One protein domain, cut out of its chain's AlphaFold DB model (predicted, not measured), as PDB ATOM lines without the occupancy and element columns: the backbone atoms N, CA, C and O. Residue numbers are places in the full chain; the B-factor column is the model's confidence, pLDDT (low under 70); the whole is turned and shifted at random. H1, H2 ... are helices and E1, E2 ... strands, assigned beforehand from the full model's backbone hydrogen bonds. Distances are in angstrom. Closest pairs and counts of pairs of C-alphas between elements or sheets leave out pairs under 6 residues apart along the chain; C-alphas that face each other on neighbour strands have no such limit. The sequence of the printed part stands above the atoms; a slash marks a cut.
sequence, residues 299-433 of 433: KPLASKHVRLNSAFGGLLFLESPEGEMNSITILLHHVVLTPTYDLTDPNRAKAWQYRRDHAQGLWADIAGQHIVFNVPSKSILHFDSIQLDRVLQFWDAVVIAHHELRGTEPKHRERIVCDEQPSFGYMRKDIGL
ATOM      1  N   LYS A 299     -44.093 -42.250 -14.524       82.31
ATOM      2  CA  LYS A 299     -43.223 -43.427 -14.395       82.31
ATOM      3  C   LYS A 299     -41.759 -43.000 -14.277       82.31
ATOM      4  O   LYS A 299     -41.303 -42.195 -15.090       82.31
ATOM      5  N   PRO A 300     -40.988 -43.590 -13.345       84.19
ATOM      6  CA  PRO A 300     -39.559 -43.335 -13.252       84.19
ATOM      7  C   PRO A 300     -38.821 -43.920 -14.463       84.19
ATOM      8  O   PRO A 300     -39.073 -45.053 -14.884       84.19
ATOM      9  N   LEU A 301     -37.851 -43.175 -14.994       84.44
ATOM     10  CA  LEU A 301     -36.972 -43.632 -16.075       84.44
ATOM     11  C   LEU A 301     -35.854 -44.549 -15.537       84.44
ATOM     12  O   LEU A 301     -34.682 -44.186 -15.527       84.44
ATOM     13  N   ALA A 302     -36.221 -45.741 -15.057       80.75
ATOM     14  CA  ALA A 302     -35.297 -46.688 -14.418       80.75
ATOM     15  C   ALA A 302     -34.563 -47.634 -15.396       80.75
ATOM     16  O   ALA A 302     -33.615 -48.323 -15.014       80.75
ATOM     17  N   SER A 303     -34.988 -47.692 -16.660       83.69
ATOM     18  CA  SER A 303     -34.479 -48.610 -17.685       83.69
ATOM     19  C   SER A 303     -34.255 -47.898 -19.020       83.69
ATOM     20  O   SER A 303     -34.811 -46.837 -19.287       83.69
ATOM     21  N   LYS A 304     -33.456 -48.507 -19.911       84.94
ATOM     22  CA  LYS A 304     -33.209 -47.975 -21.269       84.94
ATOM     23  C   LYS A 304     -34.459 -47.926 -22.152       84.94
ATOM     24  O   LYS A 304     -34.495 -47.162 -23.108       84.94
ATOM     25  N   HIS A 305     -35.445 -48.763 -21.851       86.12
ATOM     26  CA  HIS A 305     -36.728 -48.803 -22.537       86.12
ATOM     27  C   HIS A 305     -37.817 -48.697 -21.480       86.12
ATOM     28  O   HIS A 305     -37.837 -49.498 -20.544       86.12
ATOM     29  N   VAL A 306     -38.689 -47.706 -21.632       83.81
ATOM     30  CA  VAL A 306     -39.824 -47.451 -20.744       83.81
ATOM     31  C   VAL A 306     -41.076 -47.407 -21.606       83.81
ATOM     32  O   VAL A 306     -41.092 -46.727 -22.632       83.81
ATOM     33  N   ARG A 307     -42.107 -48.148 -21.196       80.94
ATOM     34  CA  ARG A 307     -43.430 -48.137 -21.825       80.94
ATOM     35  C   ARG A 307     -44.411 -47.379 -20.930       80.94
ATOM     36  O   ARG A 307     -44.496 -47.639 -19.723       80.94
ATOM     37  N   LEU A 308     -45.110 -46.425 -21.529       77.12
ATOM     38  CA  LEU A 308     -46.083 -45.540 -20.897       77.12
ATOM     39  C   LEU A 308     -47.364 -45.600 -21.723       77.12
ATOM     40  O   LEU A 308     -47.317 -45.315 -22.916       77.12
ATOM     41  N   ASN A 309     -48.476 -45.932 -21.071       70.88
ATOM     42  CA  ASN A 309     -49.796 -45.995 -21.686       70.88
ATOM     43  C   ASN A 309     -50.726 -45.040 -20.937       70.88
ATOM     44  O   ASN A 309     -50.564 -44.822 -19.735       70.88
ATOM     45  N   SER A 310     -51.686 -44.456 -21.648       70.19
ATOM     46  CA  SER A 310     -52.738 -43.627 -21.062       70.19
ATOM     47  C   SER A 310     -54.024 -43.849 -21.843       70.19
ATOM     48  O   SER A 310     -54.044 -43.620 -23.052       70.19
ATOM     49  N   ALA A 311     -55.098 -44.224 -21.146       63.69
ATOM     50  CA  ALA A 311     -56.434 -44.363 -21.731       63.69
ATOM     51  C   ALA A 311     -56.984 -43.035 -22.291       63.69
ATOM     52  O   ALA A 311     -57.877 -43.029 -23.133       63.69
ATOM     53  N   PHE A 312     -56.435 -41.901 -21.842       70.69
ATOM     54  CA  PHE A 312     -56.893 -40.559 -22.209       70.69
ATOM     55  C   PHE A 312     -55.970 -39.864 -23.221       70.69
ATOM     56  O   PHE A 312     -56.331 -38.834 -23.793       70.69
ATOM     57  N   GLY A 313     -54.760 -40.395 -23.427       74.25
ATOM     58  CA  GLY A 313     -53.663 -39.641 -24.028       74.25
ATOM     59  C   GLY A 313     -53.267 -38.421 -23.180       74.25
ATOM     60  O   GLY A 313     -53.735 -38.237 -22.057       74.25
ATOM     61  N   GLY A 314     -52.368 -37.580 -23.694       81.81
ATOM     62  CA  GLY A 314     -51.943 -36.371 -22.986       81.81
ATOM     63  C   GLY A 314     -50.612 -35.807 -23.469       81.81
ATOM     64  O   GLY A 314     -49.959 -36.368 -24.350       81.81
ATOM     65  N   LEU A 315     -50.221 -34.669 -22.893       88.00
ATOM     66  CA  LEU A 315     -48.882 -34.113 -23.075       88.00
ATOM     67  C   LEU A 315     -47.869 -34.953 -22.287       88.00
ATOM     68  O   LEU A 315     -48.122 -35.329 -21.146       88.00
ATOM     69  N   LEU A 316     -46.719 -35.230 -22.904       88.38
ATOM     70  CA  LEU A 316     -45.607 -35.917 -22.253       88.38
ATOM     71  C   LEU A 316     -44.639 -34.890 -21.669       88.38
ATOM     72  O   LEU A 316     -44.142 -34.019 -22.388       88.38
ATOM     73  N   PHE A 317     -44.340 -35.037 -20.381       87.00
ATOM     74  CA  PHE A 317     -43.377 -34.214 -19.662       87.00
ATOM     75  C   PHE A 317     -42.213 -35.071 -19.163       87.00
ATOM     76  O   PHE A 317     -42.369 -36.261 -18.893       87.00
ATOM     77  N   LEU A 318     -41.034 -34.457 -19.074       86.12
ATOM     78  CA  LEU A 318     -39.865 -35.043 -18.429       86.12
ATOM     79  C   LEU A 318     -39.596 -34.249 -17.159       86.12
ATOM     80  O   LEU A 318     -39.248 -33.070 -17.230       86.12
ATOM     81  N   GLU A 319     -39.769 -34.906 -16.021       82.25
ATOM     82  CA  GLU A 319     -39.461 -34.360 -14.704       82.25
ATOM     83  C   GLU A 319     -37.978 -34.584 -14.402       82.25
ATOM     84  O   GLU A 319     -37.478 -35.710 -14.449       82.25
ATOM     85  N   SER A 320     -37.257 -33.494 -14.135       79.12
ATOM     86  CA  SER A 320     -35.854 -33.552 -13.726       79.12
ATOM     87  C   SER A 320     -35.767 -33.496 -12.202       79.12
ATOM     88  O   SER A 320     -36.412 -32.628 -11.612       79.12
ATOM     89  N   PRO A 321     -34.935 -34.332 -11.554       78.50
ATOM     90  CA  PRO A 321     -34.660 -34.174 -10.131       78.50
ATOM     91  C   PRO A 321     -34.036 -32.800  -9.847       78.50
ATOM     92  O   PRO A 321     -33.285 -32.253 -10.666       78.50
ATOM     93  N   GLU A 322     -34.357 -32.227  -8.684       72.75
ATOM     94  CA  GLU A 322     -33.850 -30.915  -8.278       72.75
ATOM     95  C   GLU A 322     -32.313 -30.890  -8.240       72.75
ATOM     96  O   GLU A 322     -31.669 -31.732  -7.618       72.75
ATOM     97  N   GLY A 323     -31.713 -29.873  -8.868       68.06
ATOM     98  CA  GLY A 323     -30.272 -29.614  -8.785       68.06
ATOM     99  C   GLY A 323     -29.394 -30.390  -9.771       68.06
ATOM    100  O   GLY A 323     -28.184 -30.162  -9.785       68.06
ATOM    101  N   GLU A 324     -29.962 -31.244 -10.628       64.19
ATOM    102  CA  GLU A 324     -29.212 -31.935 -11.682       64.19
ATOM    103  C   GLU A 324     -29.378 -31.260 -13.052       64.19
ATOM    104  O   GLU A 324     -30.482 -30.969 -13.500       64.19
ATOM    105  N   MET A 325     -28.257 -31.022 -13.739       63.31
ATOM    106  CA  MET A 325     -28.191 -30.411 -15.079       63.31
ATOM    107  C   MET A 325     -27.601 -31.402 -16.089       63.31
ATOM    108  O   MET A 325     -26.689 -31.082 -16.851       63.31
ATOM    109  N   ASN A 326     -28.090 -32.638 -16.052       71.62
ATOM    110  CA  ASN A 326     -27.684 -33.686 -16.981       71.62
ATOM    111  C   ASN A 326     -28.632 -33.703 -18.186       71.62
ATOM    112  O   ASN A 326     -29.844 -33.579 -18.033       71.62
ATOM    113  N   SER A 327     -28.089 -33.859 -19.395       78.00
ATOM    114  CA  SER A 327     -28.899 -34.030 -20.601       78.00
ATOM    115  C   SER A 327     -29.068 -35.508 -20.931       78.00
ATOM    116  O   SER A 327     -28.144 -36.313 -20.799       78.00
ATOM    117  N   ILE A 328     -30.265 -35.861 -21.392       82.75
ATOM    118  CA  ILE A 328     -30.588 -37.194 -21.893       82.75
ATOM    119  C   ILE A 328     -31.149 -37.078 -23.307       82.75
ATOM    120  O   ILE A 328     -31.851 -36.123 -23.637       82.75
ATOM    121  N   THR A 329     -30.845 -38.066 -24.142       87.06
ATOM    122  CA  THR A 329     -31.464 -38.214 -25.461       87.06
ATOM    123  C   THR A 329     -32.508 -39.310 -25.368       87.06
ATOM    124  O   THR A 329     -32.177 -40.446 -25.034       87.06
ATOM    125  N   ILE A 330     -33.756 -38.974 -25.683       86.81
ATOM    126  CA  ILE A 330     -34.876 -39.914 -25.664       86.81
ATOM    127  C   ILE A 330     -35.397 -40.087 -27.085       86.81
ATOM    128  O   ILE A 330     -35.614 -39.107 -27.799       86.81
ATOM    129  N   LEU A 331     -35.612 -41.340 -27.479       90.12
ATOM    130  CA  LEU A 331     -36.321 -41.690 -28.700       90.12
ATOM    131  C   LEU A 331     -37.749 -42.092 -28.333       90.12
ATOM    132  O   LEU A 331     -37.951 -43.045 -27.582       90.12
ATOM    133  N   LEU A 332     -38.724 -41.350 -28.849       87.56
ATOM    134  CA  LEU A 332     -40.142 -41.611 -28.625       87.56
ATOM    135  C   LEU A 332     -40.718 -42.369 -29.823       87.56
ATOM    136  O   LEU A 332     -40.532 -41.959 -30.969       87.56
ATOM    137  N   HIS A 333     -41.442 -43.450 -29.549       83.50
ATOM    138  CA  HIS A 333     -42.202 -44.214 -30.537       83.50
ATOM    139  C   HIS A 333     -43.694 -44.103 -30.219       83.50
ATOM    140  O   HIS A 333     -44.052 -43.951 -29.054       83.50
ATOM    141  N   HIS A 334     -44.550 -44.195 -31.241       81.75
ATOM    142  CA  HIS A 334     -46.014 -44.167 -31.093       81.75
ATOM    143  C   HIS A 334     -46.562 -42.897 -30.416       81.75
ATOM    144  O   HIS A 334     -47.547 -42.936 -29.690       81.75
ATOM    145  N   VAL A 335     -45.929 -41.748 -30.671       85.25
ATOM    146  CA  VAL A 335     -46.374 -40.444 -30.157       85.25
ATOM    147  C   VAL A 335     -47.010 -39.597 -31.251       85.25
ATOM    148  O   VAL A 335     -46.594 -39.630 -32.411       85.25
ATOM    149  N   VAL A 336     -47.995 -38.791 -30.860       84.62
ATOM    150  CA  VAL A 336     -48.651 -37.819 -31.738       84.62
ATOM    151  C   VAL A 336     -48.041 -36.438 -31.513       84.62
ATOM    152  O   VAL A 336     -47.860 -35.994 -30.379       84.62
ATOM    153  N   LEU A 337     -47.732 -35.732 -32.601       87.19
ATOM    154  CA  LEU A 337     -47.243 -34.358 -32.526       87.19
ATOM    155  C   LEU A 337     -48.342 -33.436 -31.977       87.19
ATOM    156  O   LEU A 337     -49.467 -33.449 -32.477       87.19
ATOM    157  N   THR A 338     -48.001 -32.599 -30.999       91.44
ATOM    158  CA  THR A 338     -48.872 -31.548 -30.443       91.44
ATOM    159  C   THR A 338     -48.523 -30.162 -31.019       91.44
ATOM    160  O   THR A 338     -47.350 -29.914 -31.347       91.44
ATOM    161  N   PRO A 339     -49.507 -29.248 -31.167       94.12
ATOM    162  CA  PRO A 339     -49.230 -27.838 -31.406       94.12
ATOM    163  C   PRO A 339     -48.345 -27.272 -30.289       94.12
ATOM    164  O   PRO A 339     -48.732 -27.209 -29.125       94.12
ATOM    165  N   THR A 340     -47.135 -26.852 -30.651       94.50
ATOM    166  CA  THR A 340     -46.150 -26.329 -29.698       94.50
ATOM    167  C   THR A 340     -45.595 -25.010 -30.199       94.50
ATOM    168  O   THR A 340     -45.194 -24.925 -31.363       94.50
ATOM    169  N   TYR A 341     -45.530 -24.017 -29.318       96.12
ATOM    170  CA  TYR A 341     -44.935 -22.711 -29.580       96.12
ATOM    171  C   TYR A 341     -43.997 -22.334 -28.435       96.12
ATOM    172  O   TYR A 341     -44.365 -22.474 -27.277       96.12
ATOM    173  N   ASP A 342     -42.801 -21.833 -28.725       96.19
ATOM    174  CA  ASP A 342     -41.912 -21.304 -27.686       96.19
ATOM    175  C   ASP A 342     -41.231 -20.042 -28.213       96.19
ATOM    176  O   ASP A 342     -40.480 -20.102 -29.187       96.19
ATOM    177  N   LEU A 343     -41.512 -18.909 -27.570       94.75
ATOM    178  CA  LEU A 343     -40.973 -17.593 -27.916       94.75
ATOM    179  C   LEU A 343     -39.438 -17.556 -27.835       94.75
ATOM    180  O   LEU A 343     -38.784 -16.799 -28.549       94.75
ATOM    181  N   THR A 344     -38.855 -18.369 -26.956       94.06
ATOM    182  CA  THR A 344     -37.412 -18.391 -26.684       94.06
ATOM    183  C   THR A 344     -36.641 -19.362 -27.579       94.06
ATOM    184  O   THR A 344     -35.413 -19.303 -27.618       94.06
ATOM    185  N   ASP A 345     -37.341 -20.233 -28.314       94.50
ATOM    186  CA  ASP A 345     -36.751 -21.181 -29.258       94.50
ATOM    187  C   ASP A 345     -37.126 -20.782 -30.698       94.50
ATOM    188  O   ASP A 345     -38.227 -21.088 -31.175       94.50
ATOM    189  N   PRO A 346     -36.199 -20.151 -31.447       91.81
ATOM    190  CA  PRO A 346     -36.455 -19.707 -32.813       91.81
ATOM    191  C   PRO A 346     -36.883 -20.827 -33.767       91.81
ATOM    192  O   PRO A 346     -37.556 -20.552 -34.761       91.81
ATOM    193  N   ASN A 347     -36.495 -22.079 -33.506       93.06
ATOM    194  CA  ASN A 347     -36.895 -23.205 -34.343       93.06
ATOM    195  C   ASN A 347     -38.351 -23.592 -34.071       93.06
ATOM    196  O   ASN A 347     -39.104 -23.819 -35.018       93.06
ATOM    197  N   ARG A 348     -38.773 -23.616 -32.800       89.69
ATOM    198  CA  ARG A 348     -40.174 -23.876 -32.424       89.69
ATOM    199  C   ARG A 348     -41.101 -22.759 -32.889       89.69
ATOM    200  O   ARG A 348     -42.139 -23.066 -33.471       89.69
ATOM    201  N   ALA A 349     -40.702 -21.497 -32.727       91.50
ATOM    202  CA  ALA A 349     -41.478 -20.352 -33.201       91.50
ATOM    203  C   ALA A 349     -41.694 -20.394 -34.727       91.50
ATOM    204  O   ALA A 349     -42.822 -20.272 -35.205       91.50
ATOM    205  N   LYS A 350     -40.640 -20.665 -35.515       93.38
ATOM    206  CA  LYS A 350     -40.751 -20.804 -36.982       93.38
ATOM    207  C   LYS A 350     -41.585 -22.008 -37.414       93.38
ATOM    208  O   LYS A 350     -42.238 -21.959 -38.451       93.38
ATOM    209  N   ALA A 351     -41.569 -23.085 -36.632       93.81
ATOM    210  CA  ALA A 351     -42.353 -24.283 -36.908       93.81
ATOM    211  C   ALA A 351     -43.846 -24.125 -36.574       93.81
ATOM    212  O   ALA A 351     -44.606 -25.060 -36.834       93.81
ATOM    213  N   TRP A 352     -44.279 -22.981 -36.022       94.88
ATOM    214  CA  TRP A 352     -45.653 -22.778 -35.564       94.88
ATOM    215  C   TRP A 352     -46.688 -23.096 -36.631       94.88
ATOM    216  O   TRP A 352     -47.554 -23.925 -36.396       94.88
ATOM    217  N   GLN A 353     -46.575 -22.486 -37.812       93.31
ATOM    218  CA  GLN A 353     -47.562 -22.665 -38.875       93.31
ATOM    219  C   GLN A 353     -47.684 -24.138 -39.282       93.31
ATOM    220  O   GLN A 353     -48.785 -24.669 -39.366       93.31
ATOM    221  N   TYR A 354     -46.551 -24.828 -39.439       93.56
ATOM    222  CA  TYR A 354     -46.549 -26.257 -39.734       93.56
ATOM    223  C   TYR A 354     -47.224 -27.067 -38.621       93.56
ATOM    224  O   TYR A 354     -48.099 -27.878 -38.907       93.56
ATOM    225  N   ARG A 355     -46.864 -26.830 -37.353       92.00
ATOM    226  CA  ARG A 355     -47.450 -27.538 -36.205       92.00
ATOM    227  C   ARG A 355     -48.937 -27.245 -36.054       92.00
ATOM    228  O   ARG A 355     -49.705 -28.161 -35.817       92.00
ATOM    229  N   ARG A 356     -49.357 -26.001 -36.238       91.12
ATOM    230  CA  ARG A 356     -50.760 -25.588 -36.228       91.12
ATOM    231  C   ARG A 356     -51.575 -26.333 -37.287       91.12
ATOM    232  O   ARG A 356     -52.687 -26.759 -37.011       91.12
ATOM    233  N   ASP A 357     -51.005 -26.520 -38.473       88.00
ATOM    234  CA  ASP A 357     -51.721 -27.116 -39.603       88.00
ATOM    235  C   ASP A 357     -51.658 -28.662 -39.611       88.00
ATOM    236  O   ASP A 357     -52.520 -29.300 -40.211       88.00
ATOM    237  N   HIS A 358     -50.660 -29.278 -38.958       87.69
ATOM    238  CA  HIS A 358     -50.384 -30.723 -39.077       87.69
ATOM    239  C   HIS A 358     -50.334 -31.493 -37.749       87.69
ATOM    240  O   HIS A 358     -50.401 -32.723 -37.764       87.69
ATOM    241  N   ALA A 359     -50.175 -30.825 -36.605       88.00
ATOM    242  CA  ALA A 359     -50.144 -31.502 -35.313       88.00
ATOM    243  C   ALA A 359     -51.564 -31.895 -34.883       88.00
ATOM    244  O   ALA A 359     -52.493 -31.095 -34.950       88.00
ATOM    245  N   GLN A 360     -51.719 -33.136 -34.425       84.06
ATOM    246  CA  GLN A 360     -53.014 -33.741 -34.092       84.06
ATOM    247  C   GLN A 360     -53.237 -33.880 -32.581       84.06
ATOM    248  O   GLN A 360     -54.273 -34.382 -32.153       84.06
ATOM    249  N   GLY A 361     -52.275 -33.454 -31.760       84.81
ATOM    250  CA  GLY A 361     -52.415 -33.478 -30.307       84.81
ATOM    251  C   GLY A 361     -53.632 -32.672 -29.851       84.81
ATOM    252  O   GLY A 361     -53.839 -31.542 -30.293       84.81
ATOM    253  N   LEU A 362     -54.424 -33.249 -28.944       85.81
ATOM    254  CA  LEU A 362     -55.640 -32.634 -28.389       85.81
ATOM    255  C   LEU A 362     -55.346 -31.404 -27.518       85.81
ATOM    256  O   LEU A 362     -56.192 -30.522 -27.368       85.81
ATOM    257  N   TRP A 363     -54.132 -31.349 -26.984       89.69
ATOM    258  CA  TRP A 363     -53.598 -30.278 -26.158       89.69
ATOM    259  C   TRP A 363     -52.452 -29.581 -26.873       89.69
ATOM    260  O   TRP A 363     -51.736 -30.230 -27.635       89.69
ATOM    261  N   ALA A 364     -52.266 -28.298 -26.583       92.81
ATOM    262  CA  ALA A 364     -51.173 -27.463 -27.050       92.81
ATOM    263  C   ALA A 364     -50.292 -27.003 -25.877       92.81
ATOM    264  O   ALA A 364     -50.776 -26.827 -24.755       92.81
ATOM    265  N   ASP A 365     -49.008 -26.781 -26.155       94.31
ATOM    266  CA  ASP A 365     -48.014 -26.251 -25.212       94.31
ATOM    267  C   ASP A 365     -47.403 -24.970 -25.795       94.31
ATOM    268  O   ASP A 365     -46.700 -25.013 -26.807       94.31
ATOM    269  N   ILE A 366     -47.724 -23.817 -25.205       95.81
ATOM    270  CA  ILE A 366     -47.210 -22.515 -25.654       95.81
ATOM    271  C   ILE A 366     -46.417 -21.841 -24.534       95.81
ATOM    272  O   ILE A 366     -46.894 -21.749 -23.406       95.81
ATOM    273  N   ALA A 367     -45.208 -21.373 -24.831       96.81
ATOM    274  CA  ALA A 367     -44.267 -20.898 -23.824       96.81
ATOM    275  C   ALA A 367     -43.684 -19.518 -24.147       96.81
ATOM    276  O   ALA A 367     -43.208 -19.267 -25.256       96.81
ATOM    277  N   GLY A 368     -43.697 -18.648 -23.141       96.00
ATOM    278  CA  GLY A 368     -42.910 -17.425 -23.062       96.00
ATOM    279  C   GLY A 368     -41.580 -17.663 -22.344       96.00
ATOM    280  O   GLY A 368     -41.138 -18.797 -22.132       96.00
ATOM    281  N   GLN A 369     -40.927 -16.580 -21.944       95.38
ATOM    282  CA  GLN A 369     -39.687 -16.613 -21.176       95.38
ATOM    283  C   GLN A 369     -39.897 -17.115 -19.739       95.38
ATOM    284  O   GLN A 369     -39.065 -17.868 -19.229       95.38
ATOM    285  N   HIS A 370     -41.004 -16.730 -19.106       94.62
ATOM    286  CA  HIS A 370     -41.304 -16.949 -17.690       94.62
ATOM    287  C   HIS A 370     -42.627 -17.679 -17.451       94.62
ATOM    288  O   HIS A 370     -42.915 -18.037 -16.311       94.62
ATOM    289  N   ILE A 371     -43.415 -17.940 -18.493       94.19
ATOM    290  CA  ILE A 371     -44.708 -18.620 -18.377       94.19
ATOM    291  C   ILE A 371     -44.912 -19.675 -19.470       94.19
ATOM    292  O   ILE A 371     -44.404 -19.543 -20.581       94.19
ATOM    293  N   VAL A 372     -45.673 -20.721 -19.163       95.31
ATOM    294  CA  VAL A 372     -46.136 -21.742 -20.111       95.31
ATOM    295  C   VAL A 372     -47.631 -21.956 -19.928       95.31
ATOM    296  O   VAL A 372     -48.106 -22.040 -18.798       95.31
ATOM    297  N   PHE A 373     -48.366 -22.094 -21.028       94.19
ATOM    298  CA  PHE A 373     -49.776 -22.465 -21.024       94.19
ATOM    299  C   PHE A 373     -49.986 -23.830 -21.676       94.19
ATOM    300  O   PHE A 373     -49.540 -24.063 -22.804       94.19
ATOM    301  N   ASN A 374     -50.735 -24.694 -20.992       92.88
ATOM    302  CA  ASN A 374     -51.330 -25.893 -21.567       92.88
ATOM    303  C   ASN A 374     -52.823 -25.692 -21.754       92.88
ATOM    304  O   ASN A 374     -53.557 -25.434 -20.801       92.88
ATOM    305  N   VAL A 375     -53.256 -25.789 -23.004       91.56
ATOM    306  CA  VAL A 375     -54.624 -25.467 -23.418       91.56
ATOM    307  C   VAL A 375     -55.127 -26.501 -24.419       91.56
ATOM    308  O   VAL A 375     -54.312 -27.073 -25.147       91.56
ATOM    309  N   PRO A 376     -56.446 -26.717 -24.539       89.50
ATOM    310  CA  PRO A 376     -56.991 -27.498 -25.641       89.50
ATOM    311  C   PRO A 376     -56.559 -26.897 -26.981       89.50
ATOM    312  O   PRO A 376     -56.711 -25.692 -27.198       89.50
ATOM    313  N   SER A 377     -56.064 -27.720 -27.907       91.31
ATOM    314  CA  SER A 377     -55.532 -27.255 -29.195       91.31
ATOM    315  C   SER A 377     -56.534 -26.382 -29.948       91.31
ATOM    316  O   SER A 377     -56.191 -25.304 -30.429       91.31
ATOM    317  N   LYS A 378     -57.817 -26.761 -29.953       89.56
ATOM    318  CA  LYS A 378     -58.899 -25.985 -30.590       89.56
ATOM    319  C   LYS A 378     -58.938 -24.504 -30.175       89.56
ATOM    320  O   LYS A 378     -59.362 -23.664 -30.965       89.56
ATOM    321  N   SER A 379     -58.465 -24.177 -28.974       90.31
ATOM    322  CA  SER A 379     -58.465 -22.818 -28.433       90.31
ATOM    323  C   SER A 379     -57.381 -21.920 -29.030       90.31
ATOM    324  O   SER A 379     -57.510 -20.705 -28.939       90.31
ATOM    325  N   ILE A 380     -56.329 -22.481 -29.640       91.88
ATOM    326  CA  ILE A 380     -55.171 -21.706 -30.120       91.88
ATOM    327  C   ILE A 380     -54.874 -21.865 -31.609       91.88
ATOM    328  O   ILE A 380     -54.123 -21.066 -32.161       91.88
ATOM    329  N   LEU A 381     -55.463 -22.851 -32.293       91.50
ATOM    330  CA  LEU A 381     -55.140 -23.132 -33.701       91.50
ATOM    331  C   LEU A 381     -55.493 -21.985 -34.666       91.50
ATOM    332  O   LEU A 381     -55.030 -21.968 -35.802       91.50
ATOM    333  N   HIS A 382     -56.291 -21.009 -34.232       93.12
ATOM    334  CA  HIS A 382     -56.623 -19.825 -35.022       93.12
ATOM    335  C   HIS A 382     -55.623 -18.666 -34.861       93.12
ATOM    336  O   HIS A 382     -55.734 -17.684 -35.590       93.12
ATOM    337  N   PHE A 383     -54.653 -18.771 -33.944       94.44
ATOM    338  CA  PHE A 383     -53.639 -17.742 -33.719       94.44
ATOM    339  C   PHE A 383     -52.469 -17.882 -34.702       94.44
ATOM    340  O   PHE A 383     -51.963 -18.982 -34.950       94.44
ATOM    341  N   ASP A 384     -51.996 -16.755 -35.230       94.44
ATOM    342  CA  ASP A 384     -50.699 -16.670 -35.901       94.44
ATOM    343  C   ASP A 384     -49.547 -16.449 -34.897       94.44
ATOM    344  O   ASP A 384     -49.761 -16.236 -33.700       94.44
ATOM    345  N   SER A 385     -48.300 -16.517 -35.377       93.31
ATOM    346  CA  SER A 385     -47.122 -16.364 -34.515       93.31
ATOM    347  C   SER A 385     -47.025 -14.968 -33.887       93.31
ATOM    348  O   SER A 385     -46.590 -14.846 -32.750       93.31
ATOM    349  N   ILE A 386     -47.477 -13.917 -34.579       94.50
ATOM    350  CA  ILE A 386     -47.412 -12.532 -34.085       94.50
ATOM    351  C   ILE A 386     -48.400 -12.339 -32.932       94.50
ATOM    352  O   ILE A 386     -48.121 -11.631 -31.963       94.50
ATOM    353  N   GLN A 387     -49.578 -12.949 -33.029       95.75
ATOM    354  CA  GLN A 387     -50.565 -12.935 -31.959       95.75
ATOM    355  C   GLN A 387     -50.066 -13.720 -30.742       95.75
ATOM    356  O   GLN A 387     -50.205 -13.227 -29.622       95.75
ATOM    357  N   LEU A 388     -49.442 -14.886 -30.948       95.50
ATOM    358  CA  LEU A 388     -48.827 -15.651 -29.860       95.50
ATOM    359  C   LEU A 388     -47.688 -14.884 -29.187       95.50
ATOM    360  O   LEU A 388     -47.656 -14.837 -27.958       95.50
ATOM    361  N   ASP A 389     -46.827 -14.212 -29.957       95.69
ATOM    362  CA  ASP A 389     -45.770 -13.350 -29.419       95.69
ATOM    363  C   ASP A 389     -46.336 -12.313 -28.455       95.69
ATOM    364  O   ASP A 389     -45.886 -12.201 -27.317       95.69
ATOM    365  N   ARG A 390     -47.373 -11.585 -28.886       95.88
ATOM    366  CA  ARG A 390     -48.002 -10.536 -28.073       95.88
ATOM    367  C   ARG A 390     -48.604 -11.082 -26.785       95.88
ATOM    368  O   ARG A 390     -48.452 -10.457 -25.739       95.88
ATOM    369  N   VAL A 391     -49.298 -12.218 -26.858       95.19
ATOM    370  CA  VAL A 391     -49.930 -12.840 -25.687       95.19
ATOM    371  C   VAL A 391     -48.870 -13.303 -24.691       95.19
ATOM    372  O   VAL A 391     -48.974 -12.999 -23.505       95.19
ATOM    373  N   LEU A 392     -47.837 -14.001 -25.160       97.06
ATOM    374  CA  LEU A 392     -46.802 -14.558 -24.292       97.06
ATOM    375  C   LEU A 392     -45.928 -13.462 -23.679       97.06
ATOM    376  O   LEU A 392     -45.700 -13.485 -22.475       97.06
ATOM    377  N   GLN A 393     -45.545 -12.445 -24.456       97.12
ATOM    378  CA  GLN A 393     -44.802 -11.284 -23.949       97.12
ATOM    379  C   GLN A 393     -45.596 -10.496 -22.903       97.12
ATOM    380  O   GLN A 393     -45.026 -10.034 -21.915       97.12
ATOM    381  N   PHE A 394     -46.910 -10.344 -23.099       97.19
ATOM    382  CA  PHE A 394     -47.769  -9.716 -22.101       97.19
ATOM    383  C   PHE A 394     -47.741 -10.497 -20.783       97.19
ATOM    384  O   PHE A 394     -47.535  -9.908 -19.723       97.19
ATOM    385  N   TRP A 395     -47.906 -11.818 -20.837       95.81
ATOM    386  CA  TRP A 395     -47.906 -12.641 -19.630       95.81
ATOM    387  C   TRP A 395     -46.530 -12.755 -18.970       95.81
ATOM    388  O   TRP A 395     -46.454 -12.738 -17.744       95.81
ATOM    389  N   ASP A 396     -45.446 -12.779 -19.743       96.38
ATOM    390  CA  ASP A 396     -44.087 -12.678 -19.204       96.38
ATOM    391  C   ASP A 396     -43.905 -11.372 -18.419       96.38
ATOM    392  O   ASP A 396     -43.405 -11.395 -17.293       96.38
ATOM    393  N   ALA A 397     -44.380 -10.244 -18.957       94.75
ATOM    394  CA  ALA A 397     -44.342  -8.959 -18.261       94.75
ATOM    395  C   ALA A 397     -45.171  -8.974 -16.965       94.75
ATOM    396  O   ALA A 397     -44.763  -8.384 -15.965       94.75
ATOM    397  N   VAL A 398     -46.306  -9.682 -16.945       94.81
ATOM    398  CA  VAL A 398     -47.104  -9.875 -15.725       94.81
ATOM    399  C   VAL A 398     -46.326 -10.671 -14.674       94.81
ATOM    400  O   VAL A 398     -46.326 -10.277 -13.507       94.81
ATOM    401  N   VAL A 399     -45.649 -11.761 -15.054       92.62
ATOM    402  CA  VAL A 399     -44.824 -12.553 -14.122       92.62
ATOM    403  C   VAL A 399     -43.663 -11.715 -13.578       92.62
ATOM    404  O   VAL A 399     -43.437 -11.702 -12.367       92.62
ATOM    405  N   ILE A 400     -42.982 -10.953 -14.440       94.31
ATOM    406  CA  ILE A 400     -41.911 -10.029 -14.036       94.31
ATOM    407  C   ILE A 400     -42.438  -9.005 -13.025       94.31
ATOM    408  O   ILE A 400     -41.869  -8.879 -11.945       94.31
ATOM    409  N   ALA A 401     -43.568  -8.350 -13.304       91.31
ATOM    410  CA  ALA A 401     -44.146  -7.352 -12.403       91.31
ATOM    411  C   ALA A 401     -44.477  -7.925 -11.009       91.31
ATOM    412  O   ALA A 401     -44.277  -7.255  -9.994       91.31
ATOM    413  N   HIS A 402     -44.942  -9.178 -10.921       91.19
ATOM    414  CA  HIS A 402     -45.156  -9.846  -9.628       91.19
ATOM    415  C   HIS A 402     -43.845 -10.041  -8.857       91.19
ATOM    416  O   HIS A 402     -43.796  -9.848  -7.639       91.19
ATOM    417  N   HIS A 403     -42.785 -10.425  -9.561       90.19
ATOM    418  CA  HIS A 403     -41.460 -10.624  -8.990       90.19
ATOM    419  C   HIS A 403     -40.815  -9.304  -8.547       90.19
ATOM    420  O   HIS A 403     -40.304  -9.245  -7.425       90.19
ATOM    421  N   GLU A 404     -40.954  -8.236  -9.339       90.25
ATOM    422  CA  GLU A 404     -40.531  -6.874  -8.996       90.25
ATOM    423  C   GLU A 404     -41.215  -6.379  -7.714       90.25
ATOM    424  O   GLU A 404     -40.538  -5.946  -6.780       90.25
ATOM    425  N   LEU A 405     -42.545  -6.519  -7.616       88.56
ATOM    426  CA  LEU A 405     -43.305  -6.149  -6.413       88.56
ATOM    427  C   LEU A 405     -42.868  -6.942  -5.174       88.56
ATOM    428  O   LEU A 405     -42.896  -6.425  -4.058       88.56
ATOM    429  N   ARG A 406     -42.456  -8.197  -5.366       88.06
ATOM    430  CA  ARG A 406     -41.944  -9.069  -4.304       88.06
ATOM    431  C   ARG A 406     -40.468  -8.799  -3.964       88.06
ATOM    432  O   ARG A 406     -39.997  -9.293  -2.941       88.06
ATOM    433  N   GLY A 407     -39.732  -8.050  -4.789       91.25
ATOM    434  CA  GLY A 407     -38.283  -7.862  -4.657       91.25
ATOM    435  C   GLY A 407     -37.482  -9.135  -4.959       91.25
ATOM    436  O   GLY A 407     -36.499  -9.433  -4.283       91.25
ATOM    437  N   THR A 408     -37.941  -9.933  -5.923       92.50
ATOM    438  CA  THR A 408     -37.329 -11.210  -6.331       92.50
ATOM    439  C   THR A 408     -37.220 -11.290  -7.850       92.50
ATOM    440  O   THR A 408     -37.803 -10.469  -8.537       92.50
ATOM    441  N   GLU A 409     -36.535 -12.311  -8.366       88.62
ATOM    442  CA  GLU A 409     -36.448 -12.597  -9.805       88.62
ATOM    443  C   GLU A 409     -37.139 -13.931 -10.140       88.62
ATOM    444  O   GLU A 409     -37.092 -14.853  -9.306       88.62
ATOM    445  N   PRO A 410     -37.745 -14.078 -11.335       87.94
ATOM    446  CA  PRO A 410     -38.276 -15.357 -11.796       87.94
ATOM    447  C   PRO A 410     -37.163 -16.408 -11.908       87.94
ATOM    448  O   PRO A 410     -36.159 -16.199 -12.586       87.94
ATOM    449  N   LYS A 411     -37.334 -17.560 -11.247       85.00
ATOM    450  CA  LYS A 411     -36.321 -18.639 -11.221       85.00
ATOM    451  C   LYS A 411     -36.578 -19.760 -12.227       85.00
ATOM    452  O   LYS A 411     -35.647 -20.449 -12.624       85.00
ATOM    453  N   HIS A 412     -37.834 -19.966 -12.593       83.62
ATOM    454  CA  HIS A 412     -38.299 -20.998 -13.514       83.62
ATOM    455  C   HIS A 412     -39.547 -20.488 -14.233       83.62
ATOM    456  O   HIS A 412     -40.130 -19.482 -13.823       83.62
ATOM    457  N   ARG A 413     -39.954 -21.171 -15.307       89.69
ATOM    458  CA  ARG A 413     -41.223 -20.863 -15.969       89.69
ATOM    459  C   ARG A 413     -42.391 -21.324 -15.103       89.69
ATOM    460  O   ARG A 413     -42.383 -22.452 -14.620       89.69
ATOM    461  N   GLU A 414     -43.404 -20.484 -14.949       89.44
ATOM    462  CA  GLU A 414     -44.664 -20.870 -14.314       89.44
ATOM    463  C   GLU A 414     -45.572 -21.571 -15.327       89.44
ATOM    464  O   GLU A 414     -45.803 -21.042 -16.412       89.44
ATOM    465  N   ARG A 415     -46.103 -22.753 -14.997       90.19
ATOM    466  CA  ARG A 415     -47.010 -23.497 -15.880       90.19
ATOM    467  C   ARG A 415     -48.463 -23.295 -15.460       90.19
ATOM    468  O   ARG A 415     -48.822 -23.499 -14.300       90.19
ATOM    469  N   ILE A 416     -49.298 -22.910 -16.417       89.00
ATOM    470  CA  ILE A 416     -50.739 -22.731 -16.262       89.00
ATOM    471  C   ILE A 416     -51.455 -23.768 -17.124       89.00
ATOM    472  O   ILE A 416     -51.213 -23.849 -18.327       89.00
ATOM    473  N   VAL A 417     -52.359 -24.534 -16.518       85.62
ATOM    474  CA  VAL A 417     -53.188 -25.521 -17.220       85.62
ATOM    475  C   VAL A 417     -54.628 -25.014 -17.261       85.62
ATOM    476  O   VAL A 417     -55.212 -24.686 -16.223       85.62
ATOM    477  N   CYS A 418     -55.185 -24.932 -18.468       84.31
ATOM    478  CA  CYS A 418     -56.571 -24.548 -18.720       84.31
ATOM    479  C   CYS A 418     -57.378 -25.801 -19.053       84.31
ATOM    480  O   CYS A 418     -57.138 -26.419 -20.088       84.31
ATOM    481  N   ASP A 419     -58.337 -26.160 -18.209       74.88
ATOM    482  CA  ASP A 419     -59.076 -27.422 -18.318       74.88
ATOM    483  C   ASP A 419     -60.575 -27.193 -18.059       74.88
ATOM    484  O   ASP A 419     -60.986 -26.128 -17.600       74.88
ATOM    485  N   GLU A 420     -61.406 -28.180 -18.375       73.00
ATOM    486  CA  GLU A 420     -62.863 -28.121 -18.231       73.00
ATOM    487  C   GLU A 420     -63.315 -28.136 -16.764       73.00
ATOM    488  O   GLU A 420     -64.327 -27.530 -16.412       73.00
ATOM    489  N   GLN A 421     -62.543 -28.790 -15.892       68.44
ATOM    490  CA  GLN A 421     -62.845 -28.883 -14.464       68.44
ATOM    491  C   GLN A 421     -61.557 -28.926 -13.618       68.44
ATOM    492  O   GLN A 421     -61.205 -29.963 -13.045       68.44
ATOM    493  N   PRO A 422     -60.768 -27.837 -13.562       65.12
ATOM    494  CA  PRO A 422     -59.702 -27.724 -12.576       65.12
ATOM    495  C   PRO A 422     -60.317 -27.602 -11.174       65.12
ATOM    496  O   PRO A 422     -61.501 -27.321 -11.018       65.12
ATOM    497  N   SER A 423     -59.505 -27.766 -10.127       59.81
ATOM    498  CA  SER A 423     -59.997 -27.708  -8.741       59.81
ATOM    499  C   SER A 423     -60.721 -26.403  -8.379       59.81
ATOM    500  O   SER A 423     -61.525 -26.423  -7.460       59.81
ATOM    501  N   PHE A 424     -60.447 -25.291  -9.077       56.19
ATOM    502  CA  PHE A 424     -61.234 -24.054  -9.018       56.19
ATOM    503  C   PHE A 424     -61.126 -23.273 -10.341       56.19
ATOM    504  O   PHE A 424     -60.026 -23.099 -10.863       56.19
ATOM    505  N   GLY A 425     -62.246 -22.728 -10.835       62.34
ATOM    506  CA  GLY A 425     -62.277 -21.801 -11.977       62.34
ATOM    507  C   GLY A 425     -62.004 -22.453 -13.340       62.34
ATOM    508  O   GLY A 425     -62.357 -23.602 -13.558       62.34
ATOM    509  N   TYR A 426     -61.411 -21.694 -14.269       65.56
ATOM    510  CA  TYR A 426     -61.067 -22.155 -15.629       65.56
ATOM    511  C   TYR A 426     -59.584 -22.540 -15.789       65.56
ATOM    512  O   TYR A 426     -59.220 -23.326 -16.659       65.56
ATOM    513  N   MET A 427     -58.705 -21.981 -14.953       73.31
ATOM    514  CA  MET A 427     -57.257 -22.161 -15.059       73.31
ATOM    515  C   MET A 427     -56.660 -22.385 -13.683       73.31
ATOM    516  O   MET A 427     -57.075 -21.749 -12.711       73.31
ATOM    517  N   ARG A 428     -55.640 -23.238 -13.614       72.19
ATOM    518  CA  ARG A 428     -54.872 -23.471 -12.393       72.19
ATOM    519  C   ARG A 428     -53.378 -23.345 -12.677       72.19
ATOM    520  O   ARG A 428     -52.893 -23.822 -13.699       72.19
ATOM    521  N   LYS A 429     -52.656 -22.724 -11.738       67.25
ATOM    522  CA  LYS A 429     -51.196 -22.823 -11.674       67.25
ATOM    523  C   LYS A 429     -50.826 -24.226 -11.226       67.25
ATOM    524  O   LYS A 429     -51.234 -24.643 -10.138       67.25
ATOM    525  N   ASP A 430     -50.062 -24.918 -12.052       62.06
ATOM    526  CA  ASP A 430     -49.489 -26.186 -11.649       62.06
ATOM    527  C   ASP A 430     -48.274 -25.918 -10.750       62.06
ATOM    528  O   ASP A 430     -47.422 -25.089 -11.079       62.06
ATOM    529  N   ILE A 431     -48.250 -26.532  -9.565       44.56
ATOM    530  CA  ILE A 431     -47.199 -26.320  -8.550       44.56
ATOM    531  C   ILE A 431     -46.294 -27.562  -8.448       44.56
ATOM    532  O   ILE A 431     -45.328 -27.546  -7.694       44.56
ATOM    533  N   GLY A 432     -46.554 -28.619  -9.224       38.94
ATOM    534  CA  GLY A 432     -45.728 -29.821  -9.209       38.94
ATOM    535  C   GLY A 432     -45.839 -30.625 -10.497       38.94
ATOM    536  O   GLY A 432     -46.839 -31.300 -10.713       38.94
ATOM    537  N   LEU A 433     -44.775 -30.554 -11.293       35.94
ATOM    538  CA  LEU A 433     -44.188 -31.711 -11.963       35.94
ATOM    539  C   LEU A 433     -42.814 -31.892 -11.319       35.94
ATOM    540  O   LEU A 433     -42.046 -30.898 -11.352       35.94
TER     541      LEU A 433
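This is residues 299 to 433 of the 433 residues of the protein "Hypothetical protein" of Rotaria sp. Silwood2 (UniProt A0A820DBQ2). A single twisted sheet of five strands has one long helix, H3, slanting over one face, while the long unnamed stretch 299 to 339 makes a wide loop on the side away from H3. The short helices H1 and H2 sit by the sheet's E1 edge, and residues 321 to 329 of the loop stick out free. The printed part has 135 residues, with elements in the order E1 H1 H2 E2 E3 H3 E4 E5; the mixed sheet runs E1 E2 E3 E4 E5. The class is mixed, helices and strands, with under half of the residues in named elements. The whole is compact, with a radius of gyration of the C-alphas of 16.1 A and spans of 46 by 38 by 34 A.

After residues 299 to 339, edge strand E1, residues 340 to 342, is parallel to E2, residues 363 to 367, at 7 degrees; N 341 and O 365 are 2.9 A apart, within hydrogen-bond range. Between them come H1, residues 346 to 350, which only grazes the sheet, and H2, residues 352 to 358, which is on it; the C-alphas of Tyr 341 and Trp 352, the closest of E1 and H2, are 6.0 A apart. E1, H1 H2, E2 is a strand-helix-strand unit, two parallel neighbour strands with helices between. E2 forms an antiparallel hairpin with E3, residues 371 to 376, with N 366 and O 373 3.0 A apart. H3, residues 385 to 406, is on the sheet at a height over the sheet of 9.0 A, slantwise to the strands, at 49 degrees to E1 on the local plane. The closest C-alphas of E3 and H3 are those of Ile 371 and Asp 396, 6.0 A apart. With H2 and H3 on one face of the sheet, there are two layers. H2 and H3 are close but not clearly touching, with the C-alphas of Trp 352 and Ser 385 6.7 A apart. E3, H3 and E4, residues 414 to 418, make a second unit with a left-handed crossover; E3 and E4 are parallel, with N 374 and O 416 2.8 A apart. E4 forms an antiparallel hairpin with edge strand E5, residues 427 to 430, with N 417 and O 428 3.0 A apart. In H1, H2 and H3 every O i to N i+4 pair is within hydrogen-bond range.

E1 begins at C-alpha 340 (-46.150, -26.329, -29.698). E2 is 13.4 A long, E3 16.8 A and E4 13.2 A, while E1 is 6.9 A, H1 6.1 A, H2 9.9 A and E5 9.4 A. H3 runs 31.5 A, from C-alpha 385 (-47.122, -16.364, -34.515) to C-alpha 406 (-41.944, -9.069, -4.304).

The two C-alphas farthest apart, those of His 305 and Leu 405, are 46.1 A apart. The printed part has no cut and no long link between named elements. The sheet is twisted, with C-alphas up to 4.2 A off its best plane. Mean pLDDT of the printed part is 85.2; residue 311 and residues 323 to 325, 421 to 426 and 429 to 433 are under 70.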